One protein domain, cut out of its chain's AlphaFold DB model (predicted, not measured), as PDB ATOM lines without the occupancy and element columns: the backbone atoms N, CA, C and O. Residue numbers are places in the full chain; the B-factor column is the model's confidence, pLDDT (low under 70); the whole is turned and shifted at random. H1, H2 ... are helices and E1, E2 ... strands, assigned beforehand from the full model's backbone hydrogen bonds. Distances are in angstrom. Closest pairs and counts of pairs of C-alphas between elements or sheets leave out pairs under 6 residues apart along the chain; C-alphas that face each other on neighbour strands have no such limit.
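Overview. This is residues 116 to 253 of the 377 residues of the protein "Hypothetical protein" of Rotaria sp. Silwood1 (UniProt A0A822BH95). A strongly twisted wall of five antiparallel strands has H1 running along its strands on one face and H5 standing up from the same face near the E6 edge. The long H2 and the small strand E1 lie beside H5, the short H4 packs on the opposite face, and residues 185 to 190 stick out from the E2 and E3 hairpin. The printed part has 138 residues, with five named helices and six named strands in the order H1 E1 H2 H3 E2 E3 H4 E4 E5 E6 H5; the sheet's order is E3 E2 E4 E5 E6, and the class is mixed, helices and strands. It is compact, with a radius of gyration of the C-alphas of 15.3 A and spans of 42 by 41 by 33 A.

Arrangement. In the sheet, E3 (residues 197 to 200) is an edge strand and the antiparallel neighbour of E2 (177 to 182), with N 198 and O 181 2.8 A apart; the two form a hairpin. E2 is antiparallel to E4 (211 to 216), N 180 to O 213 being 2.8 A. E4, E5 (219 to 224) and E6 (232 to 235) form a meander, each strand the antiparallel neighbour of the one before, with N 214 to O 221 and N 220 to O 234 both 2.8 A. H1 (128 to 138) lies over E2 and E4 at a height over the sheet of 9.6 A, along the strands at 11 degrees to E2 on the local plane. H5 (236 to 251), on the same face, lies over E6 and stands up from the sheet at 73 degrees. H1 and H5 are close but not clearly touching; their closest C-alphas, of Ala 129 and Leu 240, are 6.7 A apart. H4 (204 to 208) is on the opposite face, 8.4 A high; E3, H4 and E4 form a split strand-helix-strand unit, two strands running the same way with E2 between them, its crossover right-handed. H2 (152 to 169), with a kink of 25 degrees near residue 161, only grazes the sheet and is near H5. H3 (171 to 175) is only just on the sheet, with 5 pairs of C-alphas within 10 A, and only grazes it. E1 (145 to 148) pairs with no named strand; its closest C-alpha to H5 is Ile 145, 7.1 A from Trp 241. Every O i to N i+4 pair is within hydrogen-bond range in H1, H2 and H4, against 11 of 12 in H5 and 0 of 1 in H3, where 1 of 2 O i to N i+3 pairs is.

Along the chain. H1 begins at C-alpha 128, (195.116, 155.231, 143.713), and is 15.4 A long. H2 measures 25.5 A, H5 20.8 A, E4 17.0 A, E2 16.2 A and E5 15.9 A. H5 ends at C-alpha 251, (201.638, 171.523, 145.798).

Size, cuts and confidence. The C-alphas farthest apart, of Pro 150 and Ala 208, are 45.3 A apart. The printed part has no cut, and the link from E2 to E3, 14 residues, is long. The mean pLDDT of the printed part is 79.6; it is under 70 at residues 116 to 123, 145 to 153, 155, 167 to 175 and 188.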
ATOM      1  N   TRP A 116     181.509 171.189 139.976       53.91
ATOM      2  CA  TRP A 116     181.642 169.790 140.362       53.91
ATOM      3  C   TRP A 116     182.975 169.243 139.856       53.91
ATOM      4  O   TRP A 116     183.263 169.313 138.660       53.91
ATOM      5  N   LEU A 117     183.769 168.653 140.752       59.19
ATOM      6  CA  LEU A 117     184.887 167.798 140.367       59.19
ATOM      7  C   LEU A 117     184.298 166.558 139.714       59.19
ATOM      8  O   LEU A 117     183.842 165.625 140.381       59.19
ATOM      9  N   LYS A 118     184.333 166.544 138.386       55.78
ATOM     10  CA  LYS A 118     184.376 165.286 137.664       55.78
ATOM     11  C   LYS A 118     185.806 164.803 137.770       55.78
ATOM     12  O   LYS A 118     186.692 165.327 137.105       55.78
ATOM     13  N   PHE A 119     186.027 163.808 138.621       58.38
ATOM     14  CA  PHE A 119     187.236 163.016 138.505       58.38
ATOM     15  C   PHE A 119     187.127 162.210 137.211       58.38
ATOM     16  O   PHE A 119     186.631 161.080 137.184       58.38
ATOM     17  N   GLU A 120     187.527 162.831 136.106       49.22
ATOM     18  CA  GLU A 120     187.919 162.074 134.937       49.22
ATOM     19  C   GLU A 120     189.135 161.280 135.367       49.22
ATOM     20  O   GLU A 120     190.130 161.827 135.835       49.22
ATOM     21  N   ALA A 121     188.981 159.965 135.340       49.66
ATOM     22  CA  ALA A 121     190.016 159.072 135.790       49.66
ATOM     23  C   ALA A 121     191.243 159.354 134.908       49.66
ATOM     24  O   ALA A 121     191.207 159.059 133.710       49.66
ATOM     25  N   GLU A 122     192.287 159.976 135.470       52.53
ATOM     26  CA  GLU A 122     193.568 160.091 134.783       52.53
ATOM     27  C   GLU A 122     193.899 158.691 134.269       52.53
ATOM     28  O   GLU A 122     193.777 157.717 135.010       52.53
ATOM     29  N   LYS A 123     194.232 158.554 132.981       59.12
ATOM     30  CA  LYS A 123     194.335 157.253 132.288       59.12
ATOM     31  C   LYS A 123     195.402 156.308 132.875       59.12
ATOM     32  O   LYS A 123     195.684 155.276 132.273       59.12
ATOM     33  N   ASN A 124     196.016 156.647 134.008       74.12
ATOM     34  CA  ASN A 124     197.011 155.845 134.686       74.12
ATOM     35  C   ASN A 124     196.349 154.791 135.595       74.12
ATOM     36  O   ASN A 124     195.879 155.117 136.686       74.12
ATOM     37  N   PRO A 125     196.377 153.500 135.216       76.44
ATOM     38  CA  PRO A 125     195.805 152.436 136.032       76.44
ATOM     39  C   PRO A 125     196.557 152.220 137.352       76.44
ATOM     40  O   PRO A 125     196.056 151.505 138.213       76.44
ATOM     41  N   LYS A 126     197.754 152.792 137.532       80.31
ATOM     42  CA  LYS A 126     198.508 152.680 138.788       80.31
ATOM     43  C   LYS A 126     198.095 153.714 139.831       80.31
ATOM     44  O   LYS A 126     198.480 153.573 140.986       80.31
ATOM     45  N   ASP A 127     197.340 154.739 139.443       85.44
ATOM     46  CA  ASP A 127     196.941 155.777 140.380       85.44
ATOM     47  C   ASP A 127     195.866 155.275 141.362       85.44
ATOM     48  O   ASP A 127     194.887 154.618 140.991       85.44
ATOM     49  N   THR A 128     196.039 155.604 142.638       87.69
ATOM     50  CA  THR A 128     195.116 155.231 143.713       87.69
ATOM     51  C   THR A 128     193.773 155.932 143.584       87.69
ATOM     52  O   THR A 128     192.744 155.286 143.782       87.69
ATOM     53  N   ALA A 129     193.746 157.200 143.155       86.31
ATOM     54  CA  ALA A 129     192.484 157.891 142.897       86.31
ATOM     55  C   ALA A 129     191.714 157.222 141.743       86.31
ATOM     56  O   ALA A 129     190.514 156.969 141.873       86.31
ATOM     57  N   TYR A 130     192.407 156.834 140.664       86.31
ATOM     58  CA  TYR A 130     191.818 156.069 139.559       86.31
ATOM     59  C   TYR A 130     191.169 154.760 140.037       86.31
ATOM     60  O   TYR A 130     190.009 154.482 139.716       86.31
ATOM     61  N   GLN A 131     191.892 153.951 140.818       87.44
ATOM     62  CA  GLN A 131     191.368 152.664 141.290       87.44
ATOM     63  C   GLN A 131     190.207 152.835 142.271       87.44
ATOM     64  O   GLN A 131     189.247 152.067 142.207       87.44
ATOM     65  N   LEU A 132     190.234 153.868 143.112       89.44
ATOM     66  CA  LEU A 132     189.131 154.193 144.010       89.44
ATOM     67  C   LEU A 132     187.851 154.554 143.246       89.44
ATOM     68  O   LEU A 132     186.782 154.005 143.517       89.44
ATOM     69  N   ILE A 133     187.958 155.419 142.234       87.19
ATOM     70  CA  ILE A 133     186.828 155.784 141.364       87.19
ATOM     71  C   ILE A 133     186.305 154.552 140.624       87.19
ATOM     72  O   ILE A 133     185.095 154.367 140.486       87.19
ATOM     73  N   ARG A 134     187.207 153.675 140.169       86.75
ATOM     74  CA  ARG A 134     186.844 152.413 139.518       86.75
ATOM     75  C   ARG A 134     186.087 151.475 140.462       86.75
ATOM     76  O   ARG A 134     185.100 150.887 140.025       86.75
ATOM     77  N   LEU A 135     186.514 151.339 141.721       87.75
ATOM     78  CA  LEU A 135     185.806 150.556 142.742       87.75
ATOM     79  C   LEU A 135     184.401 151.115 142.987       87.75
ATOM     80  O   LEU A 135     183.431 150.363 142.942       87.75
ATOM     81  N   ARG A 136     184.278 152.437 143.149       87.00
ATOM     82  CA  ARG A 136     182.983 153.105 143.344       87.00
ATOM     83  C   ARG A 136     182.043 152.914 142.155       87.00
ATOM     84  O   ARG A 136     180.886 152.551 142.342       87.00
ATOM     85  N   ARG A 137     182.550 153.052 140.925       86.12
ATOM     86  CA  ARG A 137     181.756 152.856 139.701       86.12
ATOM     87  C   ARG A 137     181.238 151.425 139.556       86.12
ATOM     88  O   ARG A 137     180.110 151.246 139.112       86.12
ATOM     89  N   LYS A 138     182.028 150.411 139.938       86.44
ATOM     90  CA  LYS A 138     181.583 149.004 139.925       86.44
ATOM     91  C   LYS A 138     180.382 148.752 140.840       86.44
ATOM     92  O   LYS A 138     179.605 147.851 140.560       86.44
ATOM     93  N   LEU A 139     180.239 149.546 141.897       84.69
ATOM     94  CA  LEU A 139     179.131 149.476 142.848       84.69
ATOM     95  C   LEU A 139     177.979 150.435 142.503       84.69
ATOM     96  O   LEU A 139     177.038 150.549 143.274       84.69
ATOM     97  N   GLY A 140     178.050 151.151 141.372       81.94
ATOM     98  CA  GLY A 140     177.040 152.146 140.995       81.94
ATOM     99  C   GLY A 140     177.056 153.420 141.849       81.94
ATOM    100  O   GLY A 140     176.104 154.193 141.798       81.94
ATOM    101  N   LEU A 141     178.122 153.662 142.620       82.75
ATOM    102  CA  LEU A 141     178.229 154.819 143.510       82.75
ATOM    103  C   LEU A 141     178.665 156.075 142.751       82.75
ATOM    104  O   LEU A 141     179.603 156.053 141.945       82.75
ATOM    105  N   THR A 142     178.033 157.204 143.070       77.75
ATOM    106  CA  THR A 142     178.372 158.510 142.494       77.75
ATOM    107  C   THR A 142     179.697 159.033 143.069       77.75
ATOM    108  O   THR A 142     179.992 158.882 144.258       77.75
ATOM    109  N   THR A 143     180.526 159.642 142.213       74.88
ATOM    110  CA  THR A 143     181.860 160.185 142.559       74.88
ATOM    111  C   THR A 143     181.998 161.681 142.271       74.88
ATOM    112  O   THR A 143     183.108 162.176 142.085       74.88
ATOM    113  N   GLN A 144     180.882 162.400 142.164       72.19
ATOM    114  CA  GLN A 144     180.888 163.843 141.934       72.19
ATOM    115  C   GLN A 144     181.006 164.562 143.276       72.19
ATOM    116  O   GLN A 144     180.197 164.324 144.170       72.19
ATOM    117  N   ILE A 145     182.010 165.431 143.410       69.88
ATOM    118  CA  ILE A 145     182.241 166.201 144.638       69.88
ATOM    119  C   ILE A 145     182.178 167.696 144.315       69.88
ATOM    120  O   ILE A 145     182.791 168.125 143.334       69.88
ATOM    121  N   PRO A 146     181.476 168.516 145.113       67.19
ATOM    122  CA  PRO A 146     181.534 169.967 144.974       67.19
ATOM    123  C   PRO A 146     182.942 170.487 145.324       67.19
ATOM    124  O   PRO A 146     183.490 170.167 146.377       67.19
ATOM    125  N   ILE A 147     183.547 171.299 144.450       64.62
ATOM    126  CA  ILE A 147     184.899 171.853 144.671       64.62
ATOM    127  C   ILE A 147     184.838 173.151 145.472       64.62
ATOM    128  O   ILE A 147     185.575 173.339 146.437       64.62
ATOM    129  N   HIS A 148     184.002 174.071 144.998       63.88
ATOM    130  CA  HIS A 148     183.830 175.429 145.490       63.88
ATOM    131  C   HIS A 148     182.471 175.957 145.016       63.88
ATOM    132  O   HIS A 148     181.951 175.540 143.980       63.88
ATOM    133  N   GLY A 149     181.886 176.858 145.802       61.75
ATOM    134  CA  GLY A 149     180.583 177.459 145.532       61.75
ATOM    135  C   GLY A 149     179.847 177.820 146.826       61.75
ATOM    136  O   GLY A 149     180.206 177.305 147.890       61.75
ATOM    137  N   PRO A 150     178.825 178.688 146.753       57.09
ATOM    138  CA  PRO A 150     178.067 179.148 147.921       57.09
ATOM    139  C   PRO A 150     177.409 178.003 148.716       57.09
ATOM    140  O   PRO A 150     177.310 178.095 149.937       57.09
ATOM    141  N   ASP A 151     177.063 176.888 148.059       65.69
ATOM    142  CA  ASP A 151     176.472 175.700 148.698       65.69
ATOM    143  C   ASP A 151     177.460 174.545 148.944       65.69
ATOM    144  O   ASP A 151     177.056 173.465 149.377       65.69
ATOM    145  N   GLY A 152     178.767 174.743 148.723       67.50
ATOM    146  CA  GLY A 152     179.767 173.672 148.847       67.50
ATOM    147  C   GLY A 152     179.801 173.021 150.236       67.50
ATOM    148  O   GLY A 152     179.893 171.800 150.346       67.50
ATOM    149  N   LYS A 153     179.639 173.820 151.300       69.44
ATOM    150  CA  LYS A 153     179.592 173.322 152.685       69.44
ATOM    151  C   LYS A 153     178.353 172.459 152.952       69.44
ATOM    152  O   LYS A 153     178.475 171.371 153.502       69.44
ATOM    153  N   LYS A 154     177.172 172.910 152.517       72.25
ATOM    154  CA  LYS A 154     175.912 172.164 152.688       72.25
ATOM    155  C   LYS A 154     175.915 170.863 151.888       72.25
ATOM    156  O   LYS A 154     175.454 169.837 152.379       72.25
ATOM    157  N   ALA A 155     176.468 170.894 150.678       69.69
ATOM    158  CA  ALA A 155     176.621 169.710 149.845       69.69
ATOM    159  C   ALA A 155     177.594 168.688 150.469       69.69
ATOM    160  O   ALA A 155     177.339 167.488 150.402       69.69
ATOM    161  N   LEU A 156     178.658 169.147 151.141       72.62
ATOM    162  CA  LEU A 156     179.565 168.279 151.899       72.62
ATOM    163  C   LEU A 156     178.886 167.655 153.135       72.62
ATOM    164  O   LEU A 156     179.064 166.469 153.403       72.62
ATOM    165  N   GLU A 157     178.072 168.421 153.864       76.56
ATOM    166  CA  GLU A 157     177.315 167.925 155.025       76.56
ATOM    167  C   GLU A 157     176.240 166.897 154.634       76.56
ATOM    168  O   GLU A 157     176.082 165.874 155.300       76.56
ATOM    169  N   GLN A 158     175.515 167.130 153.537       75.94
ATOM    170  CA  GLN A 158     174.586 166.139 152.978       75.94
ATOM    171  C   GLN A 158     175.323 164.881 152.514       75.94
ATOM    172  O   GLN A 158     174.827 163.769 152.684       75.94
ATOM    173  N   TYR A 159     176.527 165.046 151.969       71.31
ATOM    174  CA  TYR A 159     177.344 163.930 151.529       71.31
ATOM    175  C   TYR A 159     177.794 163.029 152.687       71.31
ATOM    176  O   TYR A 159     177.681 161.811 152.578       71.31
ATOM    177  N   LEU A 160     178.245 163.608 153.805       73.12
ATOM    178  CA  LEU A 160     178.616 162.851 155.007       73.12
ATOM    179  C   LEU A 160     177.484 161.927 155.473       73.12
ATOM    180  O   LEU A 160     177.711 160.744 155.708       73.12
ATOM    181  N   LYS A 161     176.249 162.441 155.489       76.88
ATOM    182  CA  LYS A 161     175.054 161.654 155.832       76.88
ATOM    183  C   LYS A 161     174.775 160.542 154.819       76.88
ATOM    184  O   LYS A 161     174.396 159.437 155.191       76.88
ATOM    185  N   ASN A 162     174.974 160.811 153.529       75.00
ATOM    186  CA  ASN A 162     174.784 159.803 152.485       75.00
ATOM    187  C   ASN A 162     175.856 158.703 152.538       75.00
ATOM    188  O   ASN A 162     175.537 157.548 152.282       75.00
ATOM    189  N   ALA A 163     177.097 159.030 152.904       70.25
ATOM    190  CA  ALA A 163     178.186 158.061 153.017       70.25
ATOM    191  C   ALA A 163     177.927 157.005 154.108       70.25
ATOM    192  O   ALA A 163     178.210 155.825 153.897       70.25
ATOM    193  N   GLU A 164     177.339 157.401 155.240       71.31
ATOM    194  CA  GLU A 164     176.912 156.478 156.307       71.31
ATOM    195  C   GLU A 164     175.817 155.506 155.815       71.31
ATOM    196  O   GLU A 164     175.857 154.299 156.081       71.31
ATOM    197  N   ASN A 165     174.879 156.009 155.006       71.69
ATOM    198  CA  ASN A 165     173.826 155.199 154.387       71.69
ATOM    199  C   ASN A 165     174.377 154.244 153.304       71.69
ATOM    200  O   ASN A 165     173.954 153.086 153.217       71.69
ATOM    201  N   GLU A 166     175.340 154.708 152.494       71.81
ATOM    202  CA  GLU A 166     176.032 153.917 151.460       71.81
ATOM    203  C   GLU A 166     176.759 152.706 152.073       71.81
ATOM    204  O   GLU A 166     176.659 151.596 151.546       71.81
ATOM    205  N   GLN A 167     177.447 152.896 153.205       68.94
ATOM    206  CA  GLN A 167     178.154 151.822 153.914       68.94
ATOM    207  C   GLN A 167     177.202 150.747 154.451       68.94
ATOM    208  O   GLN A 167     177.493 149.555 154.351       68.94
ATOM    209  N   SER A 168     176.056 151.168 154.988       66.12
ATOM    210  CA  SER A 168     175.059 150.263 155.569       66.12
ATOM    211  C   SER A 168     174.384 149.384 154.506       66.12
ATOM    212  O   SER A 168     174.079 148.221 154.758       66.12
ATOM    213  N   SER A 169     174.200 149.916 153.293       65.44
ATOM    214  CA  SER A 169     173.509 149.230 152.188       65.44
ATOM    215  C   SER A 169     174.368 148.176 151.479       65.44
ATOM    216  O   SER A 169     173.844 147.289 150.807       65.44
ATOM    217  N   HIS A 170     175.694 148.255 151.618       65.12
ATOM    218  CA  HIS A 170     176.651 147.436 150.873       65.12
ATOM    219  C   HIS A 170     177.722 146.817 151.784       65.12
ATOM    220  O   HIS A 170     178.907 146.800 151.444       65.12
ATOM    221  N   ALA A 171     177.307 146.264 152.927       63.84
ATOM    222  CA  ALA A 171     178.212 145.653 153.905       63.84
ATOM    223  C   ALA A 171     179.160 144.599 153.289       63.84
ATOM    224  O   ALA A 171     180.332 144.523 153.660       63.84
ATOM    225  N   ASP A 172     178.702 143.835 152.291       66.56
ATOM    226  CA  ASP A 172     179.530 142.845 151.590       66.56
ATOM    227  C   ASP A 172     180.588 143.458 150.663       66.56
ATOM    228  O   ASP A 172     181.649 142.868 150.461       66.56
ATOM    229  N   ALA A 173     180.350 144.657 150.127       64.12
ATOM    230  CA  ALA A 173     181.289 145.323 149.229       64.12
ATOM    231  C   ALA A 173     182.504 145.913 149.967       64.12
ATOM    232  O   ALA A 173     183.541 146.136 149.341       64.12
ATOM    233  N   ASN A 174     182.428 146.079 151.294       64.69
ATOM    234  CA  ASN A 174     183.589 146.406 152.133       64.69
ATOM    235  C   ASN A 174     184.653 145.294 152.146       64.69
ATOM    236  O   ASN A 174     185.793 145.554 152.520       64.69
ATOM    237  N   LYS A 175     184.322 144.070 151.708       69.06
ATOM    238  CA  LYS A 175     185.274 142.949 151.627       69.06
ATOM    239  C   LYS A 175     186.269 143.091 150.469       69.06
ATOM    240  O   LYS A 175     187.285 142.405 150.463       69.06
ATOM    241  N   ILE A 176     185.999 143.968 149.495       80.88
ATOM    242  CA  ILE A 176     186.897 144.233 148.364       80.88
ATOM    243  C   ILE A 176     187.677 145.517 148.647       80.88
ATOM    244  O   ILE A 176     187.155 146.625 148.506       80.88
ATOM    245  N   PHE A 177     188.947 145.367 149.011       87.88
ATOM    246  CA  PHE A 177     189.848 146.486 149.263       87.88
ATOM    247  C   PHE A 177     191.265 146.190 148.770       87.88
ATOM    248  O   PHE A 177     191.656 145.039 148.577       87.88
ATOM    249  N   TYR A 178     192.032 147.253 148.555       91.19
ATOM    250  CA  TYR A 178     193.451 147.183 148.227       91.19
ATOM    251  C   TYR A 178     194.298 147.557 149.437       91.19
ATOM    252  O   TYR A 178     193.940 148.462 150.191       91.19
ATOM    253  N   TYR A 179     195.448 146.904 149.578       93.25
ATOM    254  CA  TYR A 179     196.496 147.348 150.487       93.25
ATOM    255  C   TYR A 179     197.346 148.421 149.810       93.25
ATOM    256  O   TYR A 179     197.715 148.288 148.643       93.25
ATOM    257  N   CYS A 180     197.663 149.474 150.549       92.88
ATOM    258  CA  CYS A 180     198.360 150.651 150.061       92.88
ATOM    259  C   CYS A 180     199.474 151.061 151.031       92.88
ATOM    260  O   CYS A 180     199.342 150.934 152.247       92.88
ATOM    261  N   LEU A 181     200.554 151.613 150.486       92.19
ATOM    262  CA  LEU A 181     201.662 152.198 151.243       92.19
ATOM    263  C   LEU A 181     201.941 153.617 150.760       92.19
ATOM    264  O   LEU A 181     201.646 153.946 149.615       92.19
ATOM    265  N   LEU A 182     202.538 154.457 151.609       90.25
ATOM    266  CA  LEU A 182     202.954 155.788 151.175       90.25
ATOM    267  C   LEU A 182     204.049 155.694 150.103       90.25
ATOM    268  O   LEU A 182     205.037 154.957 150.233       90.25
ATOM    269  N   THR A 183     203.881 156.490 149.055       82.06
ATOM    270  CA  THR A 183     204.852 156.626 147.974       82.06
ATOM    271  C   THR A 183     206.064 157.392 148.489       82.06
ATOM    272  O   THR A 183     205.948 158.364 149.230       82.06
ATOM    273  N   GLY A 184     207.264 156.949 148.114       75.69
ATOM    274  CA  GLY A 184     208.498 157.629 148.512       75.69
ATOM    275  C   GLY A 184     209.025 157.263 149.902       75.69
ATOM    276  O   GLY A 184     209.995 157.879 150.330       75.69
ATOM    277  N   ARG A 185     208.497 156.217 150.555       77.44
ATOM    278  CA  ARG A 185     209.056 155.653 151.805       77.44
ATOM    279  C   ARG A 185     210.556 155.322 151.723       77.44
ATOM    280  O   ARG A 185     211.284 155.471 152.694       77.44
ATOM    281  N   HIS A 186     211.027 154.943 150.535       76.19
ATOM    282  CA  HIS A 186     212.439 154.647 150.259       76.19
ATOM    283  C   HIS A 186     213.223 155.840 149.685       76.19
ATOM    284  O   HIS A 186     214.409 155.723 149.394       76.19
ATOM    285  N   LYS A 187     212.578 156.994 149.479       78.44
ATOM    286  CA  LYS A 187     213.202 158.183 148.892       78.44
ATOM    287  C   LYS A 187     213.486 159.203 149.991       78.44
ATOM    288  O   LYS A 187     212.602 159.956 150.383       78.44
ATOM    289  N   HIS A 188     214.749 159.317 150.397       67.00
ATOM    290  CA  HIS A 188     215.191 160.291 151.408       67.00
ATOM    291  C   HIS A 188     214.912 161.766 151.053       67.00
ATOM    292  O   HIS A 188     214.955 162.622 151.930       67.00
ATOM    293  N   TYR A 189     214.613 162.071 149.785       70.56
ATOM    294  CA  TYR A 189     214.413 163.436 149.282       70.56
ATOM    295  C   TYR A 189     213.027 163.683 148.676       70.56
ATOM    296  O   TYR A 189     212.832 164.685 147.987       70.56
ATOM    297  N   SER A 190     212.062 162.784 148.889       70.50
ATOM    298  CA  SER A 190     210.700 163.029 148.411       70.50
ATOM    299  C   SER A 190     209.992 164.021 149.336       70.50
ATOM    300  O   SER A 190     210.042 163.839 150.555       70.50
ATOM    301  N   PRO A 191     209.325 165.065 148.811       73.56
ATOM    302  CA  PRO A 191     208.430 165.862 149.635       73.56
ATOM    303  C   PRO A 191     207.366 164.943 150.242       73.56
ATOM    304  O   PRO A 191     206.814 164.084 149.556       73.56
ATOM    305  N   TYR A 192     207.103 165.120 151.535       80.31
ATOM    306  CA  TYR A 192     206.075 164.356 152.230       80.31
ATOM    307  C   TYR A 192     204.705 164.666 151.623       80.31
ATOM    308  O   TYR A 192     204.261 165.815 151.677       80.31
ATOM    309  N   ASN A 193     204.055 163.647 151.061       85.75
ATOM    310  CA  ASN A 193     202.715 163.734 150.497       85.75
ATOM    311  C   ASN A 193     201.831 162.626 151.099       85.75
ATOM    312  O   ASN A 193     201.954 161.470 150.691       85.75
ATOM    313  N   PRO A 194     200.936 162.952 152.049       85.50
ATOM    314  CA  PRO A 194     200.127 161.949 152.747       85.50
ATOM    315  C   PRO A 194     199.071 161.280 151.852       85.50
ATOM    316  O   PRO A 194     198.547 160.228 152.204       85.50
ATOM    317  N   TYR A 195     198.763 161.863 150.688       87.56
ATOM    318  CA  TYR A 195     197.744 161.358 149.764       87.56
ATOM    319  C   TYR A 195     198.327 160.564 148.586       87.56
ATOM    320  O   TYR A 195     197.581 160.040 147.751       87.56
ATOM    321  N   GLU A 196     199.655 160.472 148.492       88.25
ATOM    322  CA  GLU A 196     200.345 159.727 147.440       88.25
ATOM    323  C   GLU A 196     200.524 158.274 147.867       88.25
ATOM    324  O   GLU A 196     201.557 157.870 148.396       88.25
ATOM    325  N   LEU A 197     199.481 157.480 147.658       90.69
ATOM    326  CA  LEU A 197     199.464 156.067 148.014       90.69
ATOM    327  C   LEU A 197     199.819 155.189 146.806       90.69
ATOM    328  O   LEU A 197     199.344 155.432 145.696       90.69
ATOM    329  N   GLU A 198     200.606 154.146 147.051       90.62
ATOM    330  CA  GLU A 198     200.995 153.097 146.110       90.62
ATOM    331  C   GLU A 198     200.282 151.789 146.466       90.62
ATOM    332  O   GLU A 198     200.411 151.285 147.586       90.62
ATOM    333  N   ILE A 199     199.553 151.223 145.501       90.81
ATOM    334  CA  ILE A 199     198.834 149.956 145.670       90.81
ATOM    335  C   ILE A 199     199.830 148.802 145.688       90.81
ATOM    336  O   ILE A 199     200.603 148.625 144.747       90.81
ATOM    337  N   GLN A 200     199.752 147.984 146.732       90.25
ATOM    338  CA  GLN A 200     200.571 146.795 146.895       90.25
ATOM    339  C   GLN A 200     199.864 145.577 146.281       90.25
ATOM    340  O   GLN A 200     198.784 145.217 146.754       90.25
ATOM    341  N   PRO A 201     200.449 144.911 145.263       83.69
ATOM    342  CA  PRO A 201     199.791 143.812 144.550       83.69
ATOM    343  C   PRO A 201     199.409 142.632 145.449       83.69
ATOM    344  O   PRO A 201     198.326 142.075 145.301       83.69
ATOM    345  N   ASN A 202     200.286 142.276 146.393       81.50
ATOM    346  CA  ASN A 202     200.148 141.066 147.209       81.50
ATOM    347  C   ASN A 202     199.804 141.357 148.678       81.50
ATOM    348  O   ASN A 202     199.645 140.424 149.454       81.50
ATOM    349  N   GLY A 203     199.752 142.628 149.094       84.88
ATOM    350  CA  GLY A 203     199.468 143.038 150.479       84.88
ATOM    351  C   GLY A 203     200.518 142.665 151.539       84.88
ATOM    352  O   GLY A 203     200.573 143.322 152.571       84.88
ATOM    353  N   ILE A 204     201.394 141.687 151.280       88.94
ATOM    354  CA  ILE A 204     202.404 141.180 152.228       88.94
ATOM    355  C   ILE A 204     203.294 142.307 152.765       88.94
ATOM    356  O   ILE A 204     203.485 142.420 153.971       88.94
ATOM    357  N   GLU A 205     203.802 143.173 151.885       88.56
ATOM    358  CA  GLU A 205     204.680 144.278 152.288       88.56
ATOM    359  C   GLU A 205     203.952 145.312 153.158       88.56
ATOM    360  O   GLU A 205     204.528 145.845 154.100       88.56
ATOM    361  N   ALA A 206     202.667 145.555 152.882       88.00
ATOM    362  CA  ALA A 206     201.852 146.463 153.681       88.00
ATOM    363  C   ALA A 206     201.552 145.893 155.071       88.00
ATOM    364  O   ALA A 206     201.538 146.624 156.050       88.00
ATOM    365  N   LEU A 207     201.342 144.582 155.174       88.62
ATOM    366  CA  LEU A 207     201.119 143.921 156.460       88.62
ATOM    367  C   LEU A 207     202.398 143.822 157.301       88.62
ATOM    368  O   LEU A 207     202.314 143.749 158.524       88.62
ATOM    369  N   ALA A 208     203.568 143.826 156.662       90.25
ATOM    370  CA  ALA A 208     204.857 143.842 157.344       90.25
ATOM    371  C   ALA A 208     205.259 145.239 157.850       90.25
ATOM    372  O   ALA A 208     206.142 145.345 158.702       90.25
ATOM    373  N   SER A 209     204.662 146.317 157.327       88.50
ATOM    374  CA  SER A 209     204.984 147.673 157.764       88.50
ATOM    375  C   SER A 209     204.234 148.045 159.042       88.50
ATOM    376  O   SER A 209     203.072 147.699 159.239       88.50
ATOM    377  N   SER A 210     204.886 148.840 159.892       89.31
ATOM    378  CA  SER A 210     204.270 149.374 161.113       89.31
ATOM    379  C   SER A 210     203.061 150.269 160.829       89.31
ATOM    380  O   SER A 210     202.185 150.416 161.674       89.31
ATOM    381  N   SER A 211     203.003 150.864 159.637       90.88
ATOM    382  CA  SER A 211     201.905 151.710 159.194       90.88
ATOM    383  C   SER A 211     201.569 151.447 157.729       90.88
ATOM    384  O   SER A 211     202.465 151.417 156.878       90.88
ATOM    385  N   TYR A 212     200.285 151.244 157.436       92.88
ATOM    386  CA  TYR A 212     199.777 150.989 156.089       92.88
ATOM    387  C   TYR A 212     198.368 151.558 155.896       92.88
ATOM    388  O   TYR A 212     197.714 151.995 156.841       92.88
ATOM    389  N   TRP A 213     197.892 151.563 154.652       93.31
ATOM    390  CA  TRP A 213     196.553 152.019 154.294       93.31
ATOM    391  C   TRP A 213     195.764 150.886 153.647       93.31
ATOM    392  O   TRP A 213     196.309 150.094 152.880       93.31
ATOM    393  N   THR A 214     194.462 150.833 153.900       92.56
ATOM    394  CA  THR A 214     193.527 149.981 153.159       92.56
ATOM    395  C   THR A 214     192.520 150.851 152.431       92.56
ATOM    396  O   THR A 214     191.905 151.728 153.033       92.56
ATOM    397  N   MET A 215     192.336 150.603 151.140       92.50
ATOM    398  CA  MET A 215     191.461 151.385 150.276       92.50
ATOM    399  C   MET A 215     190.286 150.534 149.803       92.50
ATOM    400  O   MET A 215     190.460 149.618 149.000       92.50
ATOM    401  N   SER A 216     189.091 150.866 150.280       90.81
ATOM    402  CA  SER A 216     187.813 150.292 149.843       90.81
ATOM    403  C   SER A 216     187.028 151.313 149.013       90.81
ATOM    404  O   SER A 216     187.412 152.477 148.917       90.81
ATOM    405  N   ALA A 217     185.900 150.912 148.420       88.38
ATOM    406  CA  ALA A 217     185.042 151.846 147.686       88.38
ATOM    407  C   ALA A 217     184.437 152.954 148.577       88.38
ATOM    408  O   ALA A 217     184.109 154.035 148.080       88.38
ATOM    409  N   PHE A 218     184.280 152.689 149.875       86.44
ATOM    410  CA  PHE A 218     183.602 153.584 150.814       86.44
ATOM    411  C   PHE A 218     184.576 154.398 151.641       86.44
ATOM    412  O   PHE A 218     184.350 155.591 151.810       86.44
ATOM    413  N   ASN A 219     185.651 153.771 152.118       88.88
ATOM    414  CA  ASN A 219     186.594 154.354 153.063       88.88
ATOM    415  C   ASN A 219     188.042 154.017 152.714       88.88
ATOM    416  O   ASN A 219     188.351 152.955 152.165       88.88
ATOM    417  N   ILE A 220     188.925 154.913 153.126       91.75
ATOM    418  CA  ILE A 220     190.357 154.703 153.227       91.75
ATOM    419  C   ILE A 220     190.701 154.687 154.707       91.75
ATOM    420  O   ILE A 220     190.468 155.662 155.413       91.75
ATOM    421  N   THR A 221     191.249 153.570 155.163       91.62
ATOM    422  CA  THR A 221     191.648 153.394 156.556       91.62
ATOM    423  C   THR A 221     193.157 153.431 156.631       91.62
ATOM    424  O   THR A 221     193.833 152.663 155.950       91.62
ATOM    425  N   HIS A 222     193.682 154.330 157.447       92.94
ATOM    426  CA  HIS A 222     195.064 154.307 157.889       92.94
ATOM    427  C   HIS A 222     195.154 153.403 159.109       92.94
ATOM    428  O   HIS A 222     194.447 153.628 160.086       92.94
ATOM    429  N   VAL A 223     195.988 152.373 159.034       90.69
ATOM    430  CA  VAL A 223     196.224 151.427 160.120       90.69
ATOM    431  C   VAL A 223     197.635 151.644 160.642       90.69
ATOM    432  O   VAL A 223     198.611 151.536 159.891       90.69
ATOM    433  N   ASN A 224     197.741 151.939 161.935       90.31
ATOM    434  CA  ASN A 224     199.003 151.935 162.660       90.31
ATOM    435  C   ASN A 224     199.021 150.712 163.590       90.31
ATOM    436  O   ASN A 224     198.166 150.566 164.458       90.31
ATOM    437  N   GLN A 225     199.973 149.804 163.369       86.56
ATOM    438  CA  GLN A 225     200.117 148.581 164.161       86.56
ATOM    439  C   GLN A 225     200.736 148.846 165.540       86.56
ATOM    440  O   GLN A 225     200.546 148.050 166.455       86.56
ATOM    441  N   VAL A 226     201.501 149.933 165.677       88.19
ATOM    442  CA  VAL A 226     202.210 150.282 166.917       88.19
ATOM    443  C   VAL A 226     201.285 151.019 167.875       88.19
ATOM    444  O   VAL A 226     201.278 150.714 169.065       88.19
ATOM    445  N   ASP A 227     200.493 151.956 167.353       87.06
ATOM    446  CA  ASP A 227     199.515 152.707 168.134       87.06
ATOM    447  C   ASP A 227     198.118 152.624 167.495       87.06
ATOM    448  O   ASP A 227     197.823 153.337 166.529       87.06
ATOM    449  N   PRO A 228     197.223 151.775 168.034       84.19
ATOM    450  CA  PRO A 228     195.854 151.668 167.548       84.19
ATOM    451  C   PRO A 228     195.064 152.979 167.638       84.19
ATOM    452  O   PRO A 228     194.138 153.165 166.849       84.19
ATOM    453  N   ALA A 229     195.411 153.893 168.554       82.56
ATOM    454  CA  ALA A 229     194.709 155.169 168.708       82.56
ATOM    455  C   ALA A 229     194.932 156.115 167.516       82.56
ATOM    456  O   ALA A 229     194.096 156.978 167.250       82.56
ATOM    457  N   GLU A 230     196.022 155.932 166.767       81.62
ATOM    458  CA  GLU A 230     196.324 156.696 165.553       81.62
ATOM    459  C   GLU A 230     195.649 156.127 164.293       81.62
ATOM    460  O   GLU A 230     195.794 156.683 163.205       81.62
ATOM    461  N   THR A 231     194.900 155.026 164.413       87.88
ATOM    462  CA  THR A 231     194.163 154.437 163.287       87.88
ATOM    463  C   THR A 231     192.992 155.343 162.906       87.88
ATOM    464  O   THR A 231     192.053 155.529 163.682       87.88
ATOM    465  N   ALA A 232     193.021 155.889 161.692       89.31
ATOM    466  CA  ALA A 232     192.022 156.832 161.200       89.31
ATOM    467  C   ALA A 232     191.251 156.262 160.003       89.31
ATOM    468  O   ALA A 232     191.837 155.737 159.056       89.31
ATOM    469  N   ILE A 233     189.924 156.404 160.021       88.88
ATOM    470  CA  ILE A 233     189.048 156.037 158.902       88.88
ATOM    471  C   ILE A 233     188.589 157.321 158.216       88.88
ATOM    472  O   ILE A 233     187.913 158.153 158.817       88.88
ATOM    473  N   THR A 234     188.926 157.467 156.939       88.75
ATOM    474  CA  THR A 234     188.529 158.606 156.110       88.75
ATOM    475  C   THR A 234     187.580 158.138 155.008       88.75
ATOM    476  O   THR A 234     187.936 157.246 154.236       88.75
ATOM    477  N   PRO A 235     186.388 158.737 154.853       88.25
ATOM    478  CA  PRO A 235     185.508 158.433 153.730       88.25
ATOM    479  C   PRO A 235     186.180 158.678 152.371       88.25
ATOM    480  O   PRO A 235     186.880 159.668 152.174       88.25
ATOM    481  N   ALA A 236     185.935 157.795 151.405       86.62
ATOM    482  CA  ALA A 236     186.603 157.759 150.106       86.62
ATOM    483  C   ALA A 236     186.488 159.078 149.330       86.62
ATOM    484  O   ALA A 236     187.471 159.539 148.750       86.62
ATOM    485  N   LEU A 237     185.308 159.708 149.313       82.50
ATOM    486  CA  LEU A 237     185.160 160.997 148.637       82.50
ATOM    487  C   LEU A 237     185.822 162.137 149.418       82.50
ATOM    488  O   LEU A 237     186.404 163.012 148.787       82.50
ATOM    489  N   ILE A 238     185.809 162.117 150.756       84.62
ATOM    490  CA  ILE A 238     186.549 163.113 151.553       84.62
ATOM    491  C   ILE A 238     188.027 163.021 151.228       84.62
ATOM    492  O   ILE A 238     188.643 164.026 150.904       84.62
ATOM    493  N   TRP A 239     188.568 161.810 151.195       89.00
ATOM    494  CA  TRP A 239     189.951 161.605 150.813       89.00
ATOM    495  C   TRP A 239     190.248 162.086 149.384       89.00
ATOM    496  O   TRP A 239     191.260 162.746 149.164       89.00
ATOM    497  N   LEU A 240     189.371 161.820 148.404       85.88
ATOM    498  CA  LEU A 240     189.530 162.331 147.031       85.88
ATOM    499  C   LEU A 240     189.515 163.862 146.982       85.88
ATOM    500  O   LEU A 240     190.298 164.467 146.247       85.88
ATOM    501  N   TRP A 241     188.634 164.481 147.764       82.69
ATOM    502  CA  TRP A 241     188.542 165.928 147.886       82.69
ATOM    503  C   TRP A 241     189.793 166.513 148.538       82.69
ATOM    504  O   TRP A 241     190.424 167.389 147.954       82.69
ATOM    505  N   GLU A 242     190.198 165.997 149.696       86.44
ATOM    506  CA  GLU A 242     191.395 166.436 150.411       86.44
ATOM    507  C   GLU A 242     192.651 166.271 149.556       86.44
ATOM    508  O   GLU A 242     193.441 167.206 149.436       86.44
ATOM    509  N   ARG A 243     192.801 165.125 148.881       86.56
ATOM    510  CA  ARG A 243     193.890 164.880 147.934       86.56
ATOM    511  C   ARG A 243     193.910 165.920 146.818       86.56
ATOM    512  O   ARG A 243     194.981 166.420 146.467       86.56
ATOM    513  N   TYR A 244     192.751 166.240 146.243       82.31
ATOM    514  CA  TYR A 244     192.652 167.270 145.211       82.31
ATOM    515  C   TYR A 244     193.068 168.641 145.754       82.31
ATOM    516  O   TYR A 244     193.909 169.306 145.148       82.31
ATOM    517  N   GLN A 245     192.534 169.045 146.911       81.69
ATOM    518  CA  GLN A 245     192.875 170.321 147.544       81.69
ATOM    519  C   GLN A 245     194.365 170.397 147.878       81.69
ATOM    520  O   GLN A 245     195.007 171.405 147.598       81.69
ATOM    521  N   TYR A 246     194.948 169.322 148.405       85.12
ATOM    522  CA  TYR A 246     196.373 169.243 148.697       85.12
ATOM    523  C   TYR A 246     197.214 169.418 147.425       85.12
ATOM    524  O   TYR A 246     198.117 170.257 147.373       85.12
ATOM    525  N   ASN A 247     196.890 168.688 146.357       81.88
ATOM    526  CA  ASN A 247     197.634 168.781 145.104       81.88
ATOM    527  C   ASN A 247     197.490 170.158 144.438       81.88
ATOM    528  O   ASN A 247     198.478 170.729 143.975       81.88
ATOM    529  N   TYR A 248     196.288 170.727 144.425       77.06
ATOM    530  CA  TYR A 248     196.034 172.012 143.784       77.06
ATOM    531  C   TYR A 248     196.544 173.202 144.615       77.06
ATOM    532  O   TYR A 248     197.302 174.030 144.113       77.06
ATOM    533  N   LEU A 249     196.174 173.281 145.895       78.38
ATOM    534  CA  LEU A 249     196.484 174.426 146.756       78.38
ATOM    535  C   LEU A 249     197.893 174.355 147.342       78.38
ATOM    536  O   LEU A 249     198.601 175.355 147.351       78.38
ATOM    537  N   ILE A 250     198.317 173.198 147.848       76.75
ATOM    538  CA  ILE A 250     199.575 173.097 148.603       76.75
ATOM    539  C   ILE A 250     200.742 172.814 147.658       76.75
ATOM    540  O   ILE A 250     201.809 173.430 147.775       76.75
ATOM    541  N   ASN A 251     200.555 171.907 146.696       75.31
ATOM    542  CA  ASN A 251     201.638 171.523 145.798       75.31
ATOM    543  C   ASN A 251     201.887 172.525 144.669       75.31
ATOM    544  O   ASN A 251     203.055 172.828 144.419       75.31
ATOM    545  N   ASN A 252     200.842 173.061 144.035       76.75
ATOM    546  CA  ASN A 252     200.996 173.872 142.822       76.75
ATOM    547  C   ASN A 252     201.051 175.384 143.070       76.75
ATOM    548  O   ASN A 252     201.546 176.128 142.221       76.75
ATOM    549  N   PHE A 253     200.596 175.869 144.226       83.56
ATOM    550  CA  PHE A 253     200.578 177.306 144.483       83.56
ATOM    551  C   PHE A 253     201.995 177.865 144.699       83.56
ATOM    552  O   PHE A 253     202.815 177.330 145.459       83.56
TER     553      PHE A 253